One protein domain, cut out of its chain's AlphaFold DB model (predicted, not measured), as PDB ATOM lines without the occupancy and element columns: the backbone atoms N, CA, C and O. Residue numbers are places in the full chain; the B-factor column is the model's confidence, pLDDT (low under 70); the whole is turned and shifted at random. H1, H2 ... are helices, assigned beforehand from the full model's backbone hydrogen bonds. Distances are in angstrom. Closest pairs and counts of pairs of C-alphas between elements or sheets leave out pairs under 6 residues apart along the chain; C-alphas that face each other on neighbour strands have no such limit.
ATOM      1  N   LYS A 177     224.878 221.233 230.838       88.69
ATOM      2  CA  LYS A 177     224.178 220.899 229.590       88.69
ATOM      3  C   LYS A 177     224.399 219.442 229.172       88.69
ATOM      4  O   LYS A 177     223.441 218.792 228.765       88.69
ATOM      5  N   GLU A 178     225.625 218.936 229.251       91.25
ATOM      6  CA  GLU A 178     225.946 217.535 228.944       91.25
ATOM      7  C   GLU A 178     225.345 216.576 229.976       91.25
ATOM      8  O   GLU A 178     224.857 215.511 229.598       91.25
ATOM      9  N   GLU A 179     225.291 216.962 231.252       92.12
ATOM     10  CA  GLU A 179     224.574 216.211 232.290       92.12
ATOM     11  C   GLU A 179     223.076 216.129 231.979       92.12
ATOM     12  O   GLU A 179     222.493 215.043 231.985       92.12
ATOM     13  N   SER A 180     222.455 217.265 231.635       92.50
ATOM     14  CA  SER A 180     221.040 217.324 231.252       92.50
ATOM     15  C   SER A 180     220.739 216.452 230.028       92.50
ATOM     16  O   SER A 180     219.771 215.690 230.037       92.50
ATOM     17  N   LEU A 181     221.580 216.522 228.989       91.88
ATOM     18  CA  LEU A 181     221.452 215.687 227.792       91.88
ATOM     19  C   LEU A 181     221.646 214.202 228.114       91.88
ATOM     20  O   LEU A 181     220.846 213.383 227.672       91.88
ATOM     21  N   SER A 182     222.641 213.861 228.936       91.25
ATOM     22  CA  SER A 182     222.890 212.482 229.374       91.25
ATOM     23  C   SER A 182     221.710 211.910 230.155       91.25
ATOM     24  O   SER A 182     221.354 210.749 229.964       91.25
ATOM     25  N   LYS A 183     221.077 212.711 231.021       92.75
ATOM     26  CA  LYS A 183     219.884 212.295 231.767       92.75
ATOM     27  C   LYS A 183     218.694 212.062 230.833       92.75
ATOM     28  O   LYS A 183     218.096 210.996 230.890       92.75
ATOM     29  N   LYS A 184     218.407 213.010 229.934       92.69
ATOM     30  CA  LYS A 184     217.321 212.877 228.946       92.69
ATOM     31  C   LYS A 184     217.515 211.670 228.029       92.69
ATOM     32  O   LYS A 184     216.551 210.981 227.724       92.69
ATOM     33  N   ALA A 185     218.753 211.396 227.621       92.00
ATOM     34  CA  ALA A 185     219.082 210.244 226.790       92.00
ATOM     35  C   ALA A 185     218.731 208.919 227.482       92.00
ATOM     36  O   ALA A 185     218.101 208.072 226.859       92.00
ATOM     37  N   LYS A 186     219.043 208.779 228.783       91.25
ATOM     38  CA  LYS A 186     218.684 207.595 229.593       91.25
ATOM     39  C   LYS A 186     217.175 207.354 229.700       91.25
ATOM     40  O   LYS A 186     216.764 206.224 229.929       91.25
ATOM     41  N   GLU A 187     216.369 208.403 229.563       92.75
ATOM     42  CA  GLU A 187     214.900 208.356 229.606       92.75
ATOM     43  C   GLU A 187     214.279 208.193 228.198       92.75
ATOM     44  O   GLU A 187     213.060 208.240 228.047       92.75
ATOM     45  N   SER A 188     215.098 208.009 227.154       89.94
ATOM     46  CA  SER A 188     214.684 207.949 225.746       89.94
ATOM     47  C   SER A 188     215.330 206.771 225.004       89.94
ATOM     48  O   SER A 188     216.131 206.031 225.568       89.94
ATOM     49  N   THR A 189     215.030 206.614 223.713       87.75
ATOM     50  CA  THR A 189     215.723 205.658 222.827       87.75
ATOM     51  C   THR A 189     217.000 206.230 222.196       87.75
ATOM     52  O   THR A 189     217.690 205.528 221.461       87.75
ATOM     53  N   VAL A 190     217.326 207.503 222.448       90.06
ATOM     54  CA  VAL A 190     218.477 208.182 221.839       90.06
ATOM     55  C   VAL A 190     219.747 207.886 222.627       90.06
ATOM     56  O   VAL A 190     219.816 208.108 223.835       90.06
ATOM     57  N   THR A 191     220.801 207.469 221.924       90.94
ATOM     58  CA  THR A 191     222.136 207.335 222.519       90.94
ATOM     59  C   THR A 191     222.848 208.684 222.526       90.94
ATOM     60  O   THR A 191     223.047 209.297 221.478       90.94
ATOM     61  N   TYR A 192     223.274 209.135 223.706       91.75
ATOM     62  CA  TYR A 192     224.091 210.335 223.861       91.75
ATOM     63  C   TYR A 192     225.506 209.972 224.310       91.75
ATOM     64  O   TYR A 192     225.694 209.338 225.349       91.75
ATOM     65  N   LEU A 193     226.500 210.407 223.534       91.00
ATOM     66  CA  LEU A 193     227.903 210.374 223.929       91.00
ATOM     67  C   LEU A 193     228.360 211.798 224.282       91.00
ATOM     68  O   LEU A 193     228.257 212.685 223.430       91.00
ATOM     69  N   PRO A 194     228.846 212.038 225.513       88.94
ATOM     70  CA  PRO A 194     229.390 213.335 225.897       88.94
ATOM     71  C   PRO A 194     230.729 213.616 225.207       88.94
ATOM     72  O   PRO A 194     231.333 212.724 224.598       88.94
ATOM     73  N   SER A 195     231.208 214.857 225.326       86.00
ATOM     74  CA  SER A 195     232.527 215.231 224.817       86.00
ATOM     75  C   SER A 195     233.657 214.423 225.478       86.00
ATOM     76  O   SER A 195     233.547 213.938 226.605       86.00
ATOM     77  N   GLY A 196     234.751 214.236 224.741       85.75
ATOM     78  CA  GLY A 196     235.945 213.519 225.190       85.75
ATOM     79  C   GLY A 196     236.571 212.694 224.069       85.75
ATOM     80  O   GLY A 196     236.038 212.653 222.964       85.75
ATOM     81  N   ASP A 197     237.672 212.003 224.374       86.50
ATOM     82  CA  ASP A 197     238.497 211.307 223.375       86.50
ATOM     83  C   ASP A 197     237.688 210.376 222.464       86.50
ATOM     84  O   ASP A 197     236.817 209.635 222.943       86.50
ATOM     85  N   ALA A 198     238.009 210.376 221.171       89.12
ATOM     86  CA  ALA A 198     237.479 209.413 220.220       89.12
ATOM     87  C   ALA A 198     238.146 208.046 220.425       89.12
ATOM     88  O   ALA A 198     239.339 207.945 220.696       89.12
ATOM     89  N   SER A 199     237.356 206.981 220.325       89.56
ATOM     90  CA  SER A 199     237.847 205.601 220.382       89.56
ATOM     91  C   SER A 199     236.844 204.683 219.703       89.56
ATOM     92  O   SER A 199     235.640 204.969 219.709       89.56
ATOM     93  N   ILE A 200     237.318 203.560 219.169       87.81
ATOM     94  CA  ILE A 200     236.440 202.582 218.523       87.81
ATOM     95  C   ILE A 200     235.391 202.033 219.498       87.81
ATOM     96  O   ILE A 200     234.228 201.895 219.134       87.81
ATOM     97  N   GLN A 201     235.745 201.836 220.772       88.25
ATOM     98  CA  GLN A 201     234.826 201.341 221.801       88.25
ATOM     99  C   GLN A 201     233.697 202.333 222.097       88.25
ATOM    100  O   GLN A 201     232.585 201.922 222.419       88.25
ATOM    101  N   LYS A 202     233.957 203.645 222.009       90.00
ATOM    102  CA  LYS A 202     232.900 204.661 222.128       90.00
ATOM    103  C   LYS A 202     232.062 204.731 220.857       90.00
ATOM    104  O   LYS A 202     230.841 204.735 220.961       90.00
ATOM    105  N   ALA A 203     232.695 204.738 219.683       89.88
ATOM    106  CA  ALA A 203     231.992 204.775 218.401       89.88
ATOM    107  C   ALA A 203     231.056 203.566 218.218       89.88
ATOM    108  O   ALA A 203     229.931 203.732 217.753       89.88
ATOM    109  N   ALA A 204     231.464 202.379 218.677       89.12
ATOM    110  CA  ALA A 204     230.668 201.152 218.636       89.12
ATOM    111  C   ALA A 204     229.375 201.210 219.470       89.12
ATOM    112  O   ALA A 204     228.463 200.423 219.234       89.12
ATOM    113  N   LYS A 205     229.263 202.144 220.428       89.12
ATOM    114  CA  LYS A 205     228.021 202.362 221.191       89.12
ATOM    115  C   LYS A 205     226.949 203.081 220.375       89.12
ATOM    116  O   LYS A 205     225.793 203.080 220.783       89.12
ATOM    117  N   LEU A 206     227.322 203.739 219.274       89.19
ATOM    118  CA  LEU A 206     226.378 204.464 218.429       89.19
ATOM    119  C   LEU A 206     225.705 203.510 217.432       89.19
ATOM    120  O   LEU A 206     226.395 202.696 216.803       89.19
ATOM    121  N   PRO A 207     224.383 203.641 217.221       84.94
ATOM    122  CA  PRO A 207     223.632 202.747 216.346       84.94
ATOM    123  C   PRO A 207     224.180 202.757 214.920       84.94
ATOM    124  O   PRO A 207     224.713 203.762 214.438       84.94
ATOM    125  N   THR A 208     224.084 201.617 214.238       84.19
ATOM    126  CA  THR A 208     224.418 201.497 212.815       84.19
ATOM    127  C   THR A 208     223.202 201.874 211.972       84.19
ATOM    128  O   THR A 208     222.069 201.634 212.372       84.19
ATOM    129  N   ARG A 209     223.429 202.451 210.782       82.12
ATOM    130  CA  ARG A 209     222.368 202.792 209.804       82.12
ATOM    131  C   ARG A 209     221.289 203.768 210.307       82.12
ATOM    132  O   ARG A 209     220.244 203.893 209.679       82.12
ATOM    133  N   GLU A 210     221.566 204.496 211.382       86.88
ATOM    134  CA  GLU A 210     220.721 205.573 211.900       86.88
ATOM    135  C   GLU A 210     221.385 206.939 211.702       86.88
ATOM    136  O   GLU A 210     222.605 207.048 211.545       86.88
ATOM    137  N   SER A 211     220.579 208.002 211.715       89.62
ATOM    138  CA  SER A 211     221.085 209.372 211.654       89.62
ATOM    139  C   SER A 211     221.817 209.734 212.946       89.62
ATOM    140  O   SER A 211     221.243 209.693 214.031       89.62
ATOM    141  N   ILE A 212     223.079 210.144 212.822       91.94
ATOM    142  CA  ILE A 212     223.905 210.602 213.944       91.94
ATOM    143  C   ILE A 212     224.133 212.103 213.812       91.94
ATOM    144  O   ILE A 212     224.536 212.590 212.758       91.94
ATOM    145  N   ILE A 213     223.917 212.833 214.906       92.62
ATOM    146  CA  ILE A 213     224.275 214.247 215.010       92.62
ATOM    147  C   ILE A 213     225.609 214.343 215.748       92.62
ATOM    148  O   ILE A 213     225.686 214.078 216.947       92.62
ATOM    149  N   LEU A 214     226.655 214.758 215.037       92.38
ATOM    150  CA  LEU A 214     227.935 215.123 215.634       92.38
ATOM    151  C   LEU A 214     227.966 216.633 215.880       92.38
ATOM    152  O   LEU A 214     227.719 217.426 214.975       92.38
ATOM    153  N   ARG A 215     228.261 217.042 217.117       91.31
ATOM    154  CA  ARG A 215     228.304 218.453 217.522       91.31
ATOM    155  C   ARG A 215     229.720 218.855 217.921       91.31
ATOM    156  O   ARG A 215     230.214 218.416 218.953       91.31
ATOM    157  N   GLY A 216     230.322 219.751 217.144       88.88
ATOM    158  CA  GLY A 216     231.679 220.266 217.342       88.88
ATOM    159  C   GLY A 216     232.425 220.357 216.010       88.88
ATOM    160  O   GLY A 216     231.916 219.889 215.000       88.88
ATOM    161  N   MET A 217     233.606 220.977 216.007       89.12
ATOM    162  CA  MET A 217     234.471 221.106 214.818       89.12
ATOM    163  C   MET A 217     235.970 220.954 215.159       89.12
ATOM    164  O   MET A 217     236.832 221.386 214.403       89.12
ATOM    165  N   GLY A 218     236.296 220.381 216.325       89.62
ATOM    166  CA  GLY A 218     237.684 220.108 216.732       89.62
ATOM    167  C   GLY A 218     238.220 218.787 216.167       89.62
ATOM    168  O   GLY A 218     237.479 218.044 215.535       89.62
ATOM    169  N   LEU A 219     239.481 218.443 216.453       90.00
ATOM    170  CA  LEU A 219     240.125 217.214 215.946       90.00
ATOM    171  C   LEU A 219     239.304 215.940 216.216       90.00
ATOM    172  O   LEU A 219     239.098 215.126 215.324       90.00
ATOM    173  N   THR A 220     238.721 215.826 217.411       90.69
ATOM    174  CA  THR A 220     237.863 214.694 217.790       90.69
ATOM    175  C   THR A 220     236.610 214.549 216.913       90.69
ATOM    176  O   THR A 220     236.087 213.447 216.770       90.69
ATOM    177  N   PHE A 221     236.107 215.634 216.307       93.06
ATOM    178  CA  PHE A 221     234.995 215.553 215.351       93.06
ATOM    179  C   PHE A 221     235.406 214.754 214.110       93.06
ATOM    180  O   PHE A 221     234.676 213.855 213.699       93.06
ATOM    181  N   PHE A 222     236.590 215.039 213.556       92.62
ATOM    182  CA  PHE A 222     237.136 214.315 212.408       92.62
ATOM    183  C   PHE A 222     237.438 212.856 212.752       92.62
ATOM    184  O   PHE A 222     237.105 211.971 211.967       92.62
ATOM    185  N   ASP A 223     237.944 212.594 213.960       93.50
ATOM    186  CA  ASP A 223     238.136 211.226 214.448       93.50
ATOM    187  C   ASP A 223     236.817 210.437 214.454       93.50
ATOM    188  O   ASP A 223     236.758 209.313 213.962       93.50
ATOM    189  N   TYR A 224     235.727 211.019 214.974       93.06
ATOM    190  CA  TYR A 224     234.420 210.359 214.942       93.06
ATOM    191  C   TYR A 224     233.863 210.218 213.530       93.06
ATOM    192  O   TYR A 224     233.202 209.216 213.272       93.06
ATOM    193  N   MET A 225     234.118 211.163 212.618       92.19
ATOM    194  CA  MET A 225     233.736 210.980 211.217       92.19
ATOM    195  C   MET A 225     234.390 209.723 210.648       92.19
ATOM    196  O   MET A 225     233.668 208.853 210.180       92.19
ATOM    197  N   ILE A 226     235.713 209.583 210.781       92.62
ATOM    198  CA  ILE A 226     236.462 208.421 210.281       92.62
ATOM    199  C   ILE A 226     236.003 207.126 210.967       92.62
ATOM    200  O   ILE A 226     235.744 206.123 210.304       92.62
ATOM    201  N   LEU A 227     235.839 207.128 212.294       92.38
ATOM    202  CA  LEU A 227     235.409 205.935 213.033       92.38
ATOM    203  C   LEU A 227     233.973 205.503 212.700       92.38
ATOM    204  O   LEU A 227     233.667 204.313 212.750       92.38
ATOM    205  N   LEU A 228     233.077 206.445 212.391       91.06
ATOM    206  CA  LEU A 228     231.677 206.155 212.070       91.06
ATOM    207  C   LEU A 228     231.435 205.875 210.587       91.06
ATOM    208  O   LEU A 228     230.329 205.438 210.254       91.06
ATOM    209  N   THR A 229     232.439 206.079 209.732       89.12
ATOM    210  CA  THR A 229     232.418 205.711 208.314       89.12
ATOM    211  C   THR A 229     233.319 204.505 208.045       89.12
ATOM    212  O   THR A 229     232.811 203.402 207.856       89.12
ATOM    213  N   GLU A 230     234.636 204.685 208.075       86.94
ATOM    214  CA  GLU A 230     235.628 203.661 207.734       86.94
ATOM    215  C   GLU A 230     235.844 202.671 208.883       86.94
ATOM    216  O   GLU A 230     235.849 201.460 208.671       86.94
ATOM    217  N   GLY A 231     235.920 203.166 210.122       81.94
ATOM    218  CA  GLY A 231     236.177 202.340 211.311       81.94
ATOM    219  C   GLY A 231     234.990 201.501 211.798       81.94
ATOM    220  O   GLY A 231     235.129 200.729 212.749       81.94
TER     221      GLY A 231
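Overview. This is residues 177 to 231 of the 241 residues of the protein "NAD_binding_9 domain-containing protein" of Corynebacterium sp. KPL1855 (UniProt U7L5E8). Two helices, H1 and H3, stand at opposite ends of the longest axis with a gap between them that one long loop, residues 187 to 199, crosses from H1 to the short helix H2, which packs on H3; a second long loop, residues 204 to 218, leads from H2 to H3. The 55 printed residues have three named helices, in the order H1, H2, H3, and no named strand. The class is all helix, though only 25 residues are in named elements. The whole is compact, with a radius of gyration of the C-alphas of 11.3 A, and spans 30 by 24 by 18 A.

Along the chain. H3, residues 219 to 229, is 15.8 A long and ends at C-alpha 229 (232.418, 205.711, 208.314). H2 is residues 200 to 203. H1, residues 177 to 186, is 14.4 A long and begins at C-alpha 177 (224.178, 220.899, 229.590).

Arrangement. H3 and H2 touch; their closest C-alphas, of Leu 227 and Ala 203, are 6.5 A apart. H1 is apart from H2 and H3. In H1 and H3 every O i to N i+4 pair is within hydrogen-bond range; H2 is too short for one.

Size, cuts and confidence. The C-alphas farthest apart, of Ser 180 and Glu 230, are 30.9 A apart. Both links, residues 187 to 199 and 204 to 218, are long. The printed part has no cut, and no printed residue is under 70 in pLDDT.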